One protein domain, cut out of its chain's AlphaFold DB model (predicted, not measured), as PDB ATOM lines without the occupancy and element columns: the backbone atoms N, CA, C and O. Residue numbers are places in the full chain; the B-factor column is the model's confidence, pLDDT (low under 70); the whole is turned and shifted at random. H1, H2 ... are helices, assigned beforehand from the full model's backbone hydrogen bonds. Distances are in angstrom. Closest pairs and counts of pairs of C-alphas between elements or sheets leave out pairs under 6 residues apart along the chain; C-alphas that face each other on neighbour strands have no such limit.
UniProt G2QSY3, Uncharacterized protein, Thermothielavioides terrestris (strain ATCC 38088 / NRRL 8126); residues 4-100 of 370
ATOM      1  N   LEU A   4     230.846 192.621 355.422       94.06
ATOM      2  CA  LEU A   4     231.657 193.794 355.772       94.06
ATOM      3  C   LEU A   4     233.020 193.412 356.355       94.06
ATOM      4  O   LEU A   4     234.016 194.044 356.016       94.06
ATOM      5  N   LYS A   5     233.072 192.379 357.205       93.19
ATOM      6  CA  LYS A   5     234.335 191.869 357.747       93.19
ATOM      7  C   LYS A   5     235.225 191.358 356.615       93.19
ATOM      8  O   LYS A   5     236.382 191.748 356.553       93.19
ATOM      9  N   LEU A   6     234.661 190.580 355.686       94.94
ATOM     10  CA  LEU A   6     235.390 190.097 354.509       94.94
ATOM     11  C   LEU A   6     235.952 191.258 353.676       94.94
ATOM     12  O   LEU A   6     237.128 191.236 353.340       94.94
ATOM     13  N   LEU A   7     235.141 192.284 353.391       96.25
ATOM     14  CA  LEU A   7     235.583 193.452 352.627       96.25
ATOM     15  C   LEU A   7     236.720 194.209 353.327       96.25
ATOM     16  O   LEU A   7     237.718 194.512 352.687       96.25
ATOM     17  N   PHE A   8     236.581 194.544 354.613       95.75
ATOM     18  CA  PHE A   8     237.559 195.394 355.302       95.75
ATOM     19  C   PHE A   8     238.839 194.657 355.720       95.75
ATOM     20  O   PHE A   8     239.903 195.278 355.766       95.75
ATOM     21  N   GLU A   9     238.772 193.350 355.983       94.81
ATOM     22  CA  GLU A   9     239.959 192.523 356.250       94.81
ATOM     23  C   GLU A   9     240.706 192.130 354.970       94.81
ATOM     24  O   GLU A   9     241.855 191.687 355.046       94.81
ATOM     25  N   HIS A  10     240.088 192.325 353.801       96.06
ATOM     26  CA  HIS A  10     240.694 191.998 352.518       96.06
ATOM     27  C   HIS A  10     242.005 192.759 352.304       96.06
ATOM     28  O   HIS A  10     242.078 193.986 352.460       96.06
ATOM     29  N   ARG A  11     243.043 192.016 351.919       96.19
ATOM     30  CA  ARG A  11     244.318 192.556 351.453       96.19
ATOM     31  C   ARG A  11     244.425 192.291 349.964       96.19
ATOM     32  O   ARG A  11     244.207 191.160 349.543       96.19
ATOM     33  N   LEU A  12     244.774 193.330 349.215       95.69
ATOM     34  CA  LEU A  12     244.999 193.222 347.780       95.69
ATOM     35  C   LEU A  12     246.148 192.256 347.475       95.69
ATOM     36  O   LEU A  12     246.986 191.979 348.344       95.69
ATOM     37  N   ASP A  13     246.197 191.788 346.228       95.88
ATOM     38  CA  ASP A  13     247.262 190.911 345.729       95.88
ATOM     39  C   ASP A  13     248.672 191.449 346.072       95.88
ATOM     40  O   ASP A  13     248.906 192.649 346.240       95.88
ATOM     41  N   SER A  14     249.638 190.547 346.225       92.94
ATOM     42  CA  SER A  14     251.044 190.914 346.411       92.94
ATOM     43  C   SER A  14     251.698 191.439 345.134       92.94
ATOM     44  O   SER A  14     252.668 192.187 345.216       92.94
ATOM     45  N   ASP A  15     251.185 191.050 343.966       94.19
ATOM     46  CA  ASP A  15     251.609 191.555 342.667       94.19
ATOM     47  C   ASP A  15     251.034 192.969 342.441       94.19
ATOM     48  O   ASP A  15     249.809 193.139 342.437       94.19
ATOM     49  N   PRO A  16     251.875 194.000 342.226       91.62
ATOM     50  CA  PRO A  16     251.411 195.381 342.092       91.62
ATOM     51  C   PRO A  16     250.416 195.619 340.947       91.62
ATOM     52  O   PRO A  16     249.538 196.479 341.061       91.62
ATOM     53  N   ILE A  17     250.532 194.878 339.839       93.44
ATOM     54  CA  ILE A  17     249.673 195.045 338.661       93.44
ATOM     55  C   ILE A  17     248.295 194.456 338.955       93.44
ATOM     56  O   ILE A  17     247.281 195.125 338.730       93.44
ATOM     57  N   LYS A  18     248.250 193.237 339.508       96.44
ATOM     58  CA  LYS A  18     246.995 192.597 339.925       96.44
ATOM     59  C   LYS A  18     246.306 193.386 341.031       96.44
ATOM     60  O   LYS A  18     245.112 193.645 340.921       96.44
ATOM     61  N   ALA A  19     247.058 193.851 342.027       96.12
ATOM     62  CA  ALA A  19     246.534 194.658 343.125       96.12
ATOM     63  C   ALA A  19     245.890 195.958 342.628       96.12
ATOM     64  O   ALA A  19     244.820 196.349 343.092       96.12
ATOM     65  N   ARG A  20     246.509 196.624 341.644       95.75
ATOM     66  CA  ARG A  20     245.930 197.816 341.016       95.75
ATOM     67  C   ARG A  20     244.630 197.492 340.277       95.75
ATOM     68  O   ARG A  20     243.677 198.258 340.395       95.75
ATOM     69  N   ALA A  21     244.588 196.408 339.502       97.19
ATOM     70  CA  ALA A  21     243.373 195.995 338.794       97.19
ATOM     71  C   ALA A  21     242.238 195.659 339.775       97.19
ATOM     72  O   ALA A  21     241.125 196.157 339.637       97.19
ATOM     73  N   GLU A  22     242.557 194.908 340.827       97.75
ATOM     74  CA  GLU A  22     241.628 194.552 341.894       97.75
ATOM     75  C   GLU A  22     241.090 195.783 342.642       97.75
ATOM     76  O   GLU A  22     239.889 195.885 342.896       97.75
ATOM     77  N   TRP A  23     241.951 196.758 342.953       97.75
ATOM     78  CA  TRP A  23     241.525 198.029 343.543       97.75
ATOM     79  C   TRP A  23     240.513 198.767 342.657       97.75
ATOM     80  O   TRP A  23     239.503 199.259 343.167       97.75
ATOM     81  N   LEU A  24     240.751 198.814 341.339       97.38
ATOM     82  CA  LEU A  24     239.826 199.429 340.383       97.38
ATOM     83  C   LEU A  24     238.467 198.713 340.376       97.38
ATOM     84  O   LEU A  24     237.431 199.371 340.487       97.38
ATOM     85  N   ASP A  25     238.455 197.379 340.376       97.75
ATOM     86  CA  ASP A  25     237.215 196.599 340.474       97.75
ATOM     87  C   ASP A  25     236.452 196.864 341.781       97.75
ATOM     88  O   ASP A  25     235.217 196.872 341.800       97.75
ATOM     89  N   ILE A  26     237.154 197.107 342.891       97.62
ATOM     90  CA  ILE A  26     236.522 197.469 344.165       97.62
ATOM     91  C   ILE A  26     235.865 198.853 344.069       97.62
ATOM     92  O   ILE A  26     234.678 198.972 344.384       97.62
ATOM     93  N   VAL A  27     236.577 199.894 343.620       96.94
ATOM     94  CA  VAL A  27     236.034 201.273 343.578       96.94
ATOM     95  C   VAL A  27     234.934 201.461 342.526       96.94
ATOM     96  O   VAL A  27     234.020 202.272 342.724       96.94
ATOM     97  N   GLU A  28     234.963 200.664 341.455       95.69
ATOM     98  CA  GLU A  28     233.927 200.595 340.417       95.69
ATOM     99  C   GLU A  28     232.737 199.696 340.793       95.69
ATOM    100  O   GLU A  28     231.768 199.608 340.042       95.69
ATOM    101  N   SER A  29     232.756 199.062 341.972       94.38
ATOM    102  CA  SER A  29     231.714 198.132 342.432       94.38
ATOM    103  C   SER A  29     231.561 196.851 341.592       94.38
ATOM    104  O   SER A  29     230.488 196.243 341.600       94.38
ATOM    105  N   ARG A  30     232.619 196.418 340.897       95.62
ATOM    106  CA  ARG A  30     232.665 195.176 340.102       95.62
ATOM    107  C   ARG A  30     233.138 193.962 340.904       95.62
ATOM    108  O   ARG A  30     232.818 192.833 340.548       95.62
ATOM    109  N   SER A  31     233.877 194.190 341.991       96.25
ATOM    110  CA  SER A  31     234.409 193.120 342.840       96.25
ATOM    111  C   SER A  31     233.307 192.294 343.518       96.25
ATOM    112  O   SER A  31     232.321 192.831 344.032       96.25
ATOM    113  N   LEU A  32     233.523 190.978 343.611       95.44
ATOM    114  CA  LEU A  32     232.651 190.048 344.338       95.44
ATOM    115  C   LEU A  32     232.619 190.310 345.854       95.44
ATOM    116  O   LEU A  32     231.685 189.869 346.523       95.44
ATOM    117  N   LEU A  33     233.582 191.071 346.392       95.56
ATOM    118  CA  LEU A  33     233.616 191.480 347.804       95.56
ATOM    119  C   LEU A  33     232.399 192.323 348.213       95.56
ATOM    120  O   LEU A  33     232.068 192.397 349.394       95.56
ATOM    121  N   TRP A  34     231.705 192.936 347.250       96.50
ATOM    122  CA  TRP A  34     230.458 193.661 347.493       96.50
ATOM    123  C   TRP A  34     229.239 192.750 347.689       96.50
ATOM    124  O   TRP A  34     228.152 193.238 348.015       96.50
ATOM    125  N   GLY A  35     229.399 191.438 347.490       94.19
ATOM    126  CA  GLY A  35     228.354 190.448 347.707       94.19
ATOM    127  C   GLY A  35     227.792 190.521 349.126       94.19
ATOM    128  O   GLY A  35     228.531 190.647 350.098       94.19
ATOM    129  N   PHE A  36     226.465 190.440 349.251       94.44
ATOM    130  CA  PHE A  36     225.744 190.466 350.534       94.44
ATOM    131  C   PHE A  36     225.913 191.755 351.371       94.44
ATOM    132  O   PHE A  36     225.526 191.786 352.540       94.44
ATOM    133  N   ILE A  37     226.430 192.841 350.783       95.25
ATOM    134  CA  ILE A  37     226.419 194.187 351.374       95.25
ATOM    135  C   ILE A  37     225.212 194.956 350.818       95.25
ATOM    136  O   ILE A  37     224.995 195.005 349.608       95.25
ATOM    137  N   SER A  38     224.405 195.564 351.694       94.38
ATOM    138  CA  SER A  38     223.220 196.329 351.279       94.38
ATOM    139  C   SER A  38     223.594 197.544 350.421       94.38
ATOM    140  O   SER A  38     224.653 198.145 350.624       94.38
ATOM    141  N   SER A  39     222.716 197.948 349.490       94.81
ATOM    142  CA  SER A  39     223.004 199.080 348.586       94.81
ATOM    143  C   SER A  39     223.394 200.364 349.325       94.81
ATOM    144  O   SER A  39     224.436 200.921 348.980       94.81
ATOM    145  N   PRO A  40     222.685 200.788 350.398       94.81
ATOM    146  CA  PRO A  40     223.058 202.002 351.126       94.81
ATOM    147  C   PRO A  40     224.466 201.936 351.733       94.81
ATOM    148  O   PRO A  40     225.234 202.890 351.626       94.81
ATOM    149  N   LYS A  41     224.848 200.795 352.333       95.31
ATOM    150  CA  LYS A  41     226.197 200.620 352.897       95.31
ATOM    151  C   LYS A  41     227.254 200.599 351.795       95.31
ATOM    152  O   LYS A  41     228.286 201.247 351.934       95.31
ATOM    153  N   ARG A  42     226.994 199.891 350.693       95.94
ATOM    154  CA  ARG A  42     227.899 199.825 349.539       95.94
ATOM    155  C   ARG A  42     228.153 201.204 348.939       95.94
ATOM    156  O   ARG A  42     229.303 201.555 348.713       95.94
ATOM    157  N   GLU A  43     227.108 201.994 348.706       95.50
ATOM    158  CA  GLU A  43     227.227 203.347 348.149       95.50
ATOM    159  C   GLU A  43     228.024 204.277 349.070       95.50
ATOM    160  O   GLU A  43     228.937 204.961 348.601       95.50
ATOM    161  N   LEU A  44     227.759 204.226 350.380       95.94
ATOM    162  CA  LEU A  44     228.500 204.990 351.381       95.94
ATOM    163  C   LEU A  44     229.990 204.610 351.416       95.94
ATOM    164  O   LEU A  44     230.849 205.484 351.297       95.94
ATOM    165  N   ILE A  45     230.308 203.314 351.530       97.44
ATOM    166  CA  ILE A  45     231.700 202.835 351.570       97.44
ATOM    167  C   ILE A  45     232.423 203.210 350.274       97.44
ATOM    168  O   ILE A  45     233.538 203.730 350.298       97.44
ATOM    169  N   ARG A  46     231.773 203.003 349.126       96.25
ATOM    170  CA  ARG A  46     232.343 203.296 347.811       96.25
ATOM    171  C   ARG A  46     232.611 204.789 347.602       96.25
ATOM    172  O   ARG A  46     233.604 205.124 346.962       96.25
ATOM    173  N   SER A  47     231.785 205.687 348.140       96.75
ATOM    174  CA  SER A  47     232.045 207.138 348.095       96.75
ATOM    175  C   SER A  47     233.353 207.501 348.811       96.75
ATOM    176  O   SER A  47     234.171 208.269 348.298       96.75
ATOM    177  N   VAL A  48     233.589 206.892 349.975       97.81
ATOM    178  CA  VAL A  48     234.823 207.071 350.751       97.81
ATOM    179  C   VAL A  48     236.040 206.527 349.997       97.81
ATOM    180  O   VAL A  48     237.044 207.226 349.862       97.81
ATOM    181  N   LEU A  49     235.950 205.307 349.454       97.94
ATOM    182  CA  LEU A  49     237.049 204.711 348.686       97.94
ATOM    183  C   LEU A  49     237.372 205.519 347.420       97.94
ATOM    184  O   LEU A  49     238.542 205.692 347.089       97.94
ATOM    185  N   ASN A  50     236.362 206.081 346.746       97.50
ATOM    186  CA  ASN A  50     236.577 206.956 345.591       97.50
ATOM    187  C   ASN A  50     237.240 208.287 345.964       97.50
ATOM    188  O   ASN A  50     238.051 208.793 345.190       97.50
ATOM    189  N   THR A  51     236.959 208.827 347.153       96.50
ATOM    190  CA  THR A  51     237.658 210.017 347.662       96.50
ATOM    191  C   THR A  51     239.146 209.728 347.838       96.50
ATOM    192  O   THR A  51     239.982 210.502 347.374       96.50
ATOM    193  N   LEU A  52     239.495 208.575 348.422       96.50
ATOM    194  CA  LEU A  52     240.893 208.152 348.494       96.50
ATOM    195  C   LEU A  52     241.501 207.944 347.101       96.50
ATOM    196  O   LEU A  52     242.610 208.405 346.847       96.50
ATOM    197  N   ASN A  53     240.786 207.265 346.202       97.12
ATOM    198  CA  ASN A  53     241.266 206.998 344.849       97.12
ATOM    199  C   ASN A  53     241.610 208.295 344.101       97.12
ATOM    200  O   ASN A  53     242.664 208.387 343.475       97.12
ATOM    201  N   LEU A  54     240.763 209.321 344.225       95.75
ATOM    202  CA  LEU A  54     241.024 210.643 343.660       95.75
ATOM    203  C   LEU A  54     242.316 211.256 344.220       95.75
ATOM    204  O   LEU A  54     243.128 211.766 343.451       95.75
ATOM    205  N   GLU A  55     242.535 211.189 345.535       93.75
ATOM    206  CA  GLU A  55     243.761 211.710 346.155       93.75
ATOM    207  C   GLU A  55     245.017 210.937 345.735       93.75
ATOM    208  O   GLU A  55     246.061 211.548 345.499       93.75
ATOM    209  N   ILE A  56     244.922 209.614 345.573       93.00
ATOM    210  CA  ILE A  56     246.017 208.792 345.039       93.00
ATOM    211  C   ILE A  56     246.384 209.245 343.622       93.00
ATOM    212  O   ILE A  56     247.560 209.450 343.324       93.00
ATOM    213  N   VAL A  57     245.388 209.451 342.756       92.25
ATOM    214  CA  VAL A  57     245.611 209.888 341.370       92.25
ATOM    215  C   VAL A  57     246.197 211.303 341.314       92.25
ATOM    216  O   VAL A  57     247.154 211.527 340.578       92.25
ATOM    217  N   LYS A  58     245.698 212.250 342.123       91.12
ATOM    218  CA  LYS A  58     246.231 213.627 342.188       91.12
ATOM    219  C   LYS A  58     247.715 213.678 342.570       91.12
ATOM    220  O   LYS A  58     248.448 214.545 342.088       91.12
ATOM    221  N   ARG A  59     248.160 212.763 343.438       86.81
ATOM    222  CA  ARG A  59     249.544 212.687 343.935       86.81
ATOM    223  C   ARG A  59     250.470 211.829 343.072       86.81
ATOM    224  O   ARG A  59     251.664 211.788 343.342       86.81
ATOM    225  N   ALA A  60     249.966 211.163 342.034       86.56
ATOM    226  CA  ALA A  60     250.793 210.335 341.163       86.56
ATOM    227  C   ALA A  60     251.829 211.185 340.400       86.56
ATOM    228  O   ALA A  60     251.485 212.203 339.788       86.56
ATOM    229  N   ARG A  61     253.102 210.772 340.430       83.94
ATOM    230  CA  ARG A  61     254.219 211.430 339.734       83.94
ATOM    231  C   ARG A  61     255.122 210.366 339.102       83.94
ATOM    232  O   ARG A  61     256.071 209.947 339.751       83.94
ATOM    233  N   PRO A  62     254.847 209.890 337.872       80.56
ATOM    234  CA  PRO A  62     255.656 208.848 337.237       80.56
ATOM    235  C   PRO A  62     257.161 209.186 337.260       80.56
ATOM    236  O   PRO A  62     257.512 210.320 336.929       80.56
ATOM    237  N   PRO A  63     258.044 208.245 337.650       73.56
ATOM    238  CA  PRO A  63     257.773 206.824 337.918       73.56
ATOM    239  C   PRO A  63     257.190 206.513 339.313       73.56
ATOM    240  O   PRO A  63     256.730 205.398 339.545       73.56
ATOM    241  N   ASN A  64     257.144 207.483 340.228       77.06
ATOM    242  CA  ASN A  64     256.657 207.331 341.599       77.06
ATOM    243  C   ASN A  64     255.121 207.369 341.666       77.06
ATOM    244  O   ASN A  64     254.477 208.421 341.740       77.06
ATOM    245  N   VAL A  65     254.517 206.185 341.643       86.06
ATOM    246  CA  VAL A  65     253.072 205.982 341.795       86.06
ATOM    247  C   VAL A  65     252.775 205.131 343.024       86.06
ATOM    248  O   VAL A  65     253.627 204.389 343.507       86.06
ATOM    249  N   PHE A  66     251.555 205.242 343.547       87.56
ATOM    250  CA  PHE A  66     251.135 204.457 344.704       87.56
ATOM    251  C   PHE A  66     251.187 202.954 344.398       87.56
ATOM    252  O   PHE A  66     250.605 202.494 343.413       87.56
ATOM    253  N   ASN A  67     251.860 202.193 345.262       89.94
ATOM    254  CA  ASN A  67     251.903 200.739 345.179       89.94
ATOM    255  C   ASN A  67     250.740 200.133 345.977       89.94
ATOM    256  O   ASN A  67     250.677 200.271 347.197       89.94
ATOM    257  N   PHE A  68     249.830 199.448 345.282       92.19
ATOM    258  CA  PHE A  68     248.662 198.802 345.883       92.19
ATOM    259  C   PHE A  68     248.962 197.423 346.488       92.19
ATOM    260  O   PHE A  68     248.101 196.872 347.174       92.19
ATOM    261  N   ALA A  69     250.152 196.863 346.251       91.06
ATOM    262  CA  ALA A  69     250.499 195.521 346.699       91.06
ATOM    263  C   ALA A  69     250.266 195.342 348.207       91.06
ATOM    264  O   ALA A  69     250.764 196.116 349.027       91.06
ATOM    265  N   ARG A  70     249.507 194.301 348.578       90.94
ATOM    266  CA  ARG A  70     249.167 193.934 349.970       90.94
ATOM    267  C   ARG A  70     248.419 195.007 350.776       90.94
ATOM    268  O   ARG A  70     248.270 194.852 352.000       90.94
ATOM    269  N   ALA A  71     247.936 196.076 350.136       91.38
ATOM    270  CA  ALA A  71     247.176 197.124 350.809       91.38
ATOM    271  C   ALA A  71     245.881 196.546 351.402       91.38
ATOM    272  O   ALA A  71     245.205 195.731 350.781       91.38
ATOM    273  N   SER A  72     245.535 196.955 352.623       95.25
ATOM    274  CA  SER A  72     244.290 196.540 353.281       95.25
ATOM    275  C   SER A  72     243.150 197.472 352.886       95.25
ATOM    276  O   SER A  72     243.266 198.686 353.057       95.25
ATOM    277  N   VAL A  73     242.026 196.916 352.434       96.50
ATOM    278  CA  VAL A  73     240.829 197.694 352.078       96.50
ATOM    279  C   VAL A  73     240.283 198.467 353.285       96.50
ATOM    280  O   VAL A  73     239.869 199.613 353.130       96.50
ATOM    281  N   GLY A  74     240.344 197.908 354.498       96.00
ATOM    282  CA  GLY A  74     240.012 198.615 355.741       96.00
ATOM    283  C   GLY A  74     240.900 199.835 356.003       96.00
ATOM    284  O   GLY A  74     240.389 200.912 356.313       96.00
ATOM    285  N   ASN A  75     242.214 199.712 355.795       94.50
ATOM    286  CA  ASN A  75     243.136 200.848 355.930       94.50
ATOM    287  C   ASN A  75     242.883 201.914 354.859       94.50
ATOM    288  O   ASN A  75     242.896 203.106 355.161       94.50
ATOM    289  N   MET A  76     242.604 201.490 353.623       95.88
ATOM    290  CA  MET A  76     242.211 202.384 352.534       95.88
ATOM    291  C   MET A  76     240.899 203.107 352.874       95.88
ATOM    292  O   MET A  76     240.782 204.316 352.690       95.88
ATOM    293  N   PHE A  77     239.921 202.409 353.453       97.62
ATOM    294  CA  PHE A  77     238.688 203.034 353.919       97.62
ATOM    295  C   PHE A  77     238.951 204.076 355.012       97.62
ATOM    296  O   PHE A  77     238.481 205.201 354.882       97.62
ATOM    297  N   LEU A  78     239.726 203.753 356.053       95.50
ATOM    298  CA  LEU A  78     240.049 204.699 357.130       95.50
ATOM    299  C   LEU A  78     240.822 205.921 356.617       95.50
ATOM    300  O   LEU A  78     240.513 207.048 357.005       95.50
ATOM    301  N   ALA A  79     241.780 205.722 355.707       93.50
ATOM    302  CA  ALA A  79     242.509 206.814 355.067       93.50
ATOM    303  C   ALA A  79     241.570 207.709 354.242       93.50
ATOM    304  O   ALA A  79     241.600 208.933 354.383       93.50
ATOM    305  N   GLY A  80     240.689 207.109 353.436       95.75
ATOM    306  CA  GLY A  80     239.671 207.828 352.673       95.75
ATOM    307  C   GLY A  80     238.678 208.572 353.561       95.75
ATOM    308  O   GLY A  80     238.376 209.731 353.301       95.75
ATOM    309  N   ALA A  81     238.207 207.947 354.640       96.50
ATOM    310  CA  ALA A  81     237.235 208.531 355.560       96.50
ATOM    311  C   ALA A  81     237.847 209.695 356.346       96.50
ATOM    312  O   ALA A  81     237.175 210.704 356.573       96.50
ATOM    313  N   ARG A  82     239.136 209.600 356.700       94.31
ATOM    314  CA  ARG A  82     239.892 210.702 357.306       94.31
ATOM    315  C   ARG A  82     239.986 211.891 356.355       94.31
ATOM    316  O   ARG A  82     239.764 213.013 356.783       94.31
ATOM    317  N   ILE A  83     240.299 211.652 355.081       92.88
ATOM    318  CA  ILE A  83     240.359 212.706 354.055       92.88
ATOM    319  C   ILE A  83     238.974 213.329 353.852       92.88
ATOM    320  O   ILE A  83     238.848 214.547 353.835       92.88
ATOM    321  N   PHE A  84     237.940 212.493 353.740       93.31
ATOM    322  CA  PHE A  84     236.563 212.916 353.504       93.31
ATOM    323  C   PHE A  84     236.007 213.789 354.638       93.31
ATOM    324  O   PHE A  84     235.351 214.791 354.378       93.31
ATOM    325  N   SER A  85     236.269 213.417 355.893       93.62
ATOM    326  CA  SER A  85     235.750 214.123 357.075       93.62
ATOM    327  C   SER A  85     236.700 215.175 357.651       93.62
ATOM    328  O   SER A  85     236.293 215.968 358.495       93.62
ATOM    329  N   GLY A  86     237.976 215.162 357.259       91.06
ATOM    330  CA  GLY A  86     239.028 215.965 357.885       91.06
ATOM    331  C   GLY A  86     239.413 215.517 359.303       91.06
ATOM    332  O   GLY A  86     240.193 216.207 359.956       91.06
ATOM    333  N   SER A  87     238.894 214.384 359.797       90.62
ATOM    334  CA  SER A  87     239.102 213.907 361.170       90.62
ATOM    335  C   SER A  87     239.281 212.390 361.224       90.62
ATOM    336  O   SER A  87     238.454 211.623 360.729       90.62
ATOM    337  N   PHE A  88     240.359 211.929 361.862       91.12
ATOM    338  CA  PHE A  88     240.590 210.493 362.036       91.12
ATOM    339  C   PHE A  88     239.600 209.859 363.024       91.12
ATOM    340  O   PHE A  88     239.143 208.739 362.814       91.12
ATOM    341  N   GLU A  89     239.201 210.592 364.060       92.44
ATOM    342  CA  GLU A  89     238.199 210.127 365.021       92.44
ATOM    343  C   GLU A  89     236.823 209.945 364.359       92.44
ATOM    344  O   GLU A  89     236.168 208.920 364.550       92.44
ATOM    345  N   SER A  90     236.424 210.874 363.485       93.69
ATOM    346  CA  SER A  90     235.193 210.744 362.693       93.69
ATOM    347  C   SER A  90     235.251 209.572 361.709       93.69
ATOM    348  O   SER A  90     234.234 208.921 361.473       93.69
ATOM    349  N   ALA A  91     236.432 209.262 361.163       95.00
ATOM    350  CA  ALA A  91     236.634 208.097 360.305       95.00
ATOM    351  C   ALA A  91     236.410 206.774 361.057       95.00
ATOM    352  O   ALA A  91     235.728 205.884 360.543       95.00
ATOM    353  N   ILE A  92     236.933 206.664 362.284       94.75
ATOM    354  CA  ILE A  92     236.698 205.510 363.162       94.75
ATOM    355  C   ILE A  92     235.211 205.404 363.505       94.75
ATOM    356  O   ILE A  92     234.627 204.333 363.360       94.75
ATOM    357  N   TYR A  93     234.573 206.514 363.887       94.62
ATOM    358  CA  TYR A  93     233.140 206.545 364.180       94.62
ATOM    359  C   TYR A  93     232.288 206.070 362.991       94.62
ATOM    360  O   TYR A  93     231.397 205.234 363.157       94.62
ATOM    361  N   LEU A  94     232.597 206.536 361.775       95.50
ATOM    362  CA  LEU A  94     231.909 206.112 360.556       95.50
ATOM    363  C   LEU A  94     232.053 204.602 360.320       95.50
ATOM    364  O   LEU A  94     231.062 203.932 360.017       95.50
ATOM    365  N   LEU A  95     233.263 204.057 360.487       95.25
ATOM    366  CA  LEU A  95     233.499 202.618 360.366       95.25
ATOM    367  C   LEU A  95     232.705 201.832 361.420       95.25
ATOM    368  O   LEU A  95     232.043 200.853 361.075       95.25
ATOM    369  N   SER A  96     232.707 202.289 362.675       94.38
ATOM    370  CA  SER A  96     231.943 201.673 363.765       94.38
ATOM    371  C   SER A  96     230.444 201.642 363.464       94.38
ATOM    372  O   SER A  96     229.804 200.606 363.652       94.38
ATOM    373  N   MET A  97     229.884 202.723 362.910       93.81
ATOM    374  CA  MET A  97     228.477 202.761 362.496       93.81
ATOM    375  C   MET A  97     228.175 201.800 361.341       93.81
ATOM    376  O   MET A  97     227.189 201.059 361.388       93.81
ATOM    377  N   ILE A  98     229.028 201.762 360.311       94.56
ATOM    378  CA  ILE A  98     228.862 200.868 359.153       94.56
ATOM    379  C   ILE A  98     228.894 199.400 359.591       94.56
ATOM    380  O   ILE A  98     228.055 198.604 359.150       94.56
ATOM    381  N   CYS A  99     229.823 199.058 360.482       93.25
ATOM    382  CA  CYS A  99     229.974 197.725 361.061       93.25
ATOM    383  C   CYS A  99     228.950 197.418 362.160       93.25
ATOM    384  O   CYS A  99     228.893 196.279 362.617       93.25
ATOM    385  N   SER A 100     228.116 198.392 362.540       92.25
ATOM    386  CA  SER A 100     227.093 198.256 363.579       92.25
ATOM    387  C   SER A 100     227.684 197.776 364.912       92.25
ATOM    388  O   SER A 100     227.125 196.902 365.571       92.25
TER     389      SER A 100
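AT A GLANCE: This is residues 4 to 100 of the 370 residues of an uncharacterized protein of Thermothielavioides terrestris (strain ATCC 38088 / NRRL 8126) (UniProt G2QSY3). Three crossed helices are stacked in the order H3, H4, H5: the long helix H3 crosses H4 on one side at nearly a right angle, and H5, farthest from the middle, folds back over the other side of H4. H1 packs on residues 73 to 77 of H4, H2 reaches H3 with its last residue, Val 27, and residues 58 to 64, of which 58 and 59 belong to H3, stick out free. The printed part has 97 residues, with five named helices in the order H1, H2, H3, H4, H5 and no named strand, so its class is all helix. It is compact, with a radius of gyration of the C-alphas of 13.0 A, and spans 40 by 30 by 18 A.

HOW THE PARTS SIT: Start at H3, residues 39 to 59, the longest helix. Its residues 45 to 52 alone touch H4, residues 73 to 85; the closest C-alphas, those of Leu 52 and Gly 80, are 4.4 A apart, and the lines stand about perpendicular at 81 degrees. H4 is the hub, touching three helices. One is H5, residues 88 to 98, at a steep tilt of 61 degrees, opposite ways, with the C-alphas of Arg 82 and Phe 88 closest at 4.8 A. Another is H1, residues 4 to 9, which touches residues 73 to 77 of H4 alone, about perpendicular at 79 degrees; look at the C-alphas of Phe 8 and Gly 74, the closest pair, 4.1 A apart. H2, residues 16 to 27, touches H3 with residue 27 alone, the closest C-alphas being those of Val 27 and Arg 46 at 6.0 A; the two form a helical hairpin, opposite ways at a steep tilt of 44 degrees. H3 and H5 are close but not clearly touching, with the C-alphas of Lys 41 and Ile 98 closest at 6.8 A. H2 is apart from H4 and from H5. In the five helices every O i to N i+4 pair is within hydrogen-bond range.

IN THESE COORDINATES: Find C-alpha 39 at (223.004, 199.080, 348.586); from there H3 runs 30.2 A to C-alpha 59 at (249.544, 212.687, 343.935). H4 covers 17.9 A from Val 73 to Ser 85, H2 16.5 A from Pro 16 to Val 27, and H5 15.4 A from Phe 88 to Ile 98. H1, Leu 4 to Glu 9, begins at C-alpha 4, (231.657, 193.794, 355.772).

THE WHOLE: The two C-alphas farthest apart are those of Pro 63 and Ser 100, 40.9 A. The links H2 to H3 and H3 to H4 are long, with 11 and 13 residues; H1 to H2 is short and H4 to H5 tight. The printed part has no cut, its mean pLDDT is 93.9, and no printed residue is under 70.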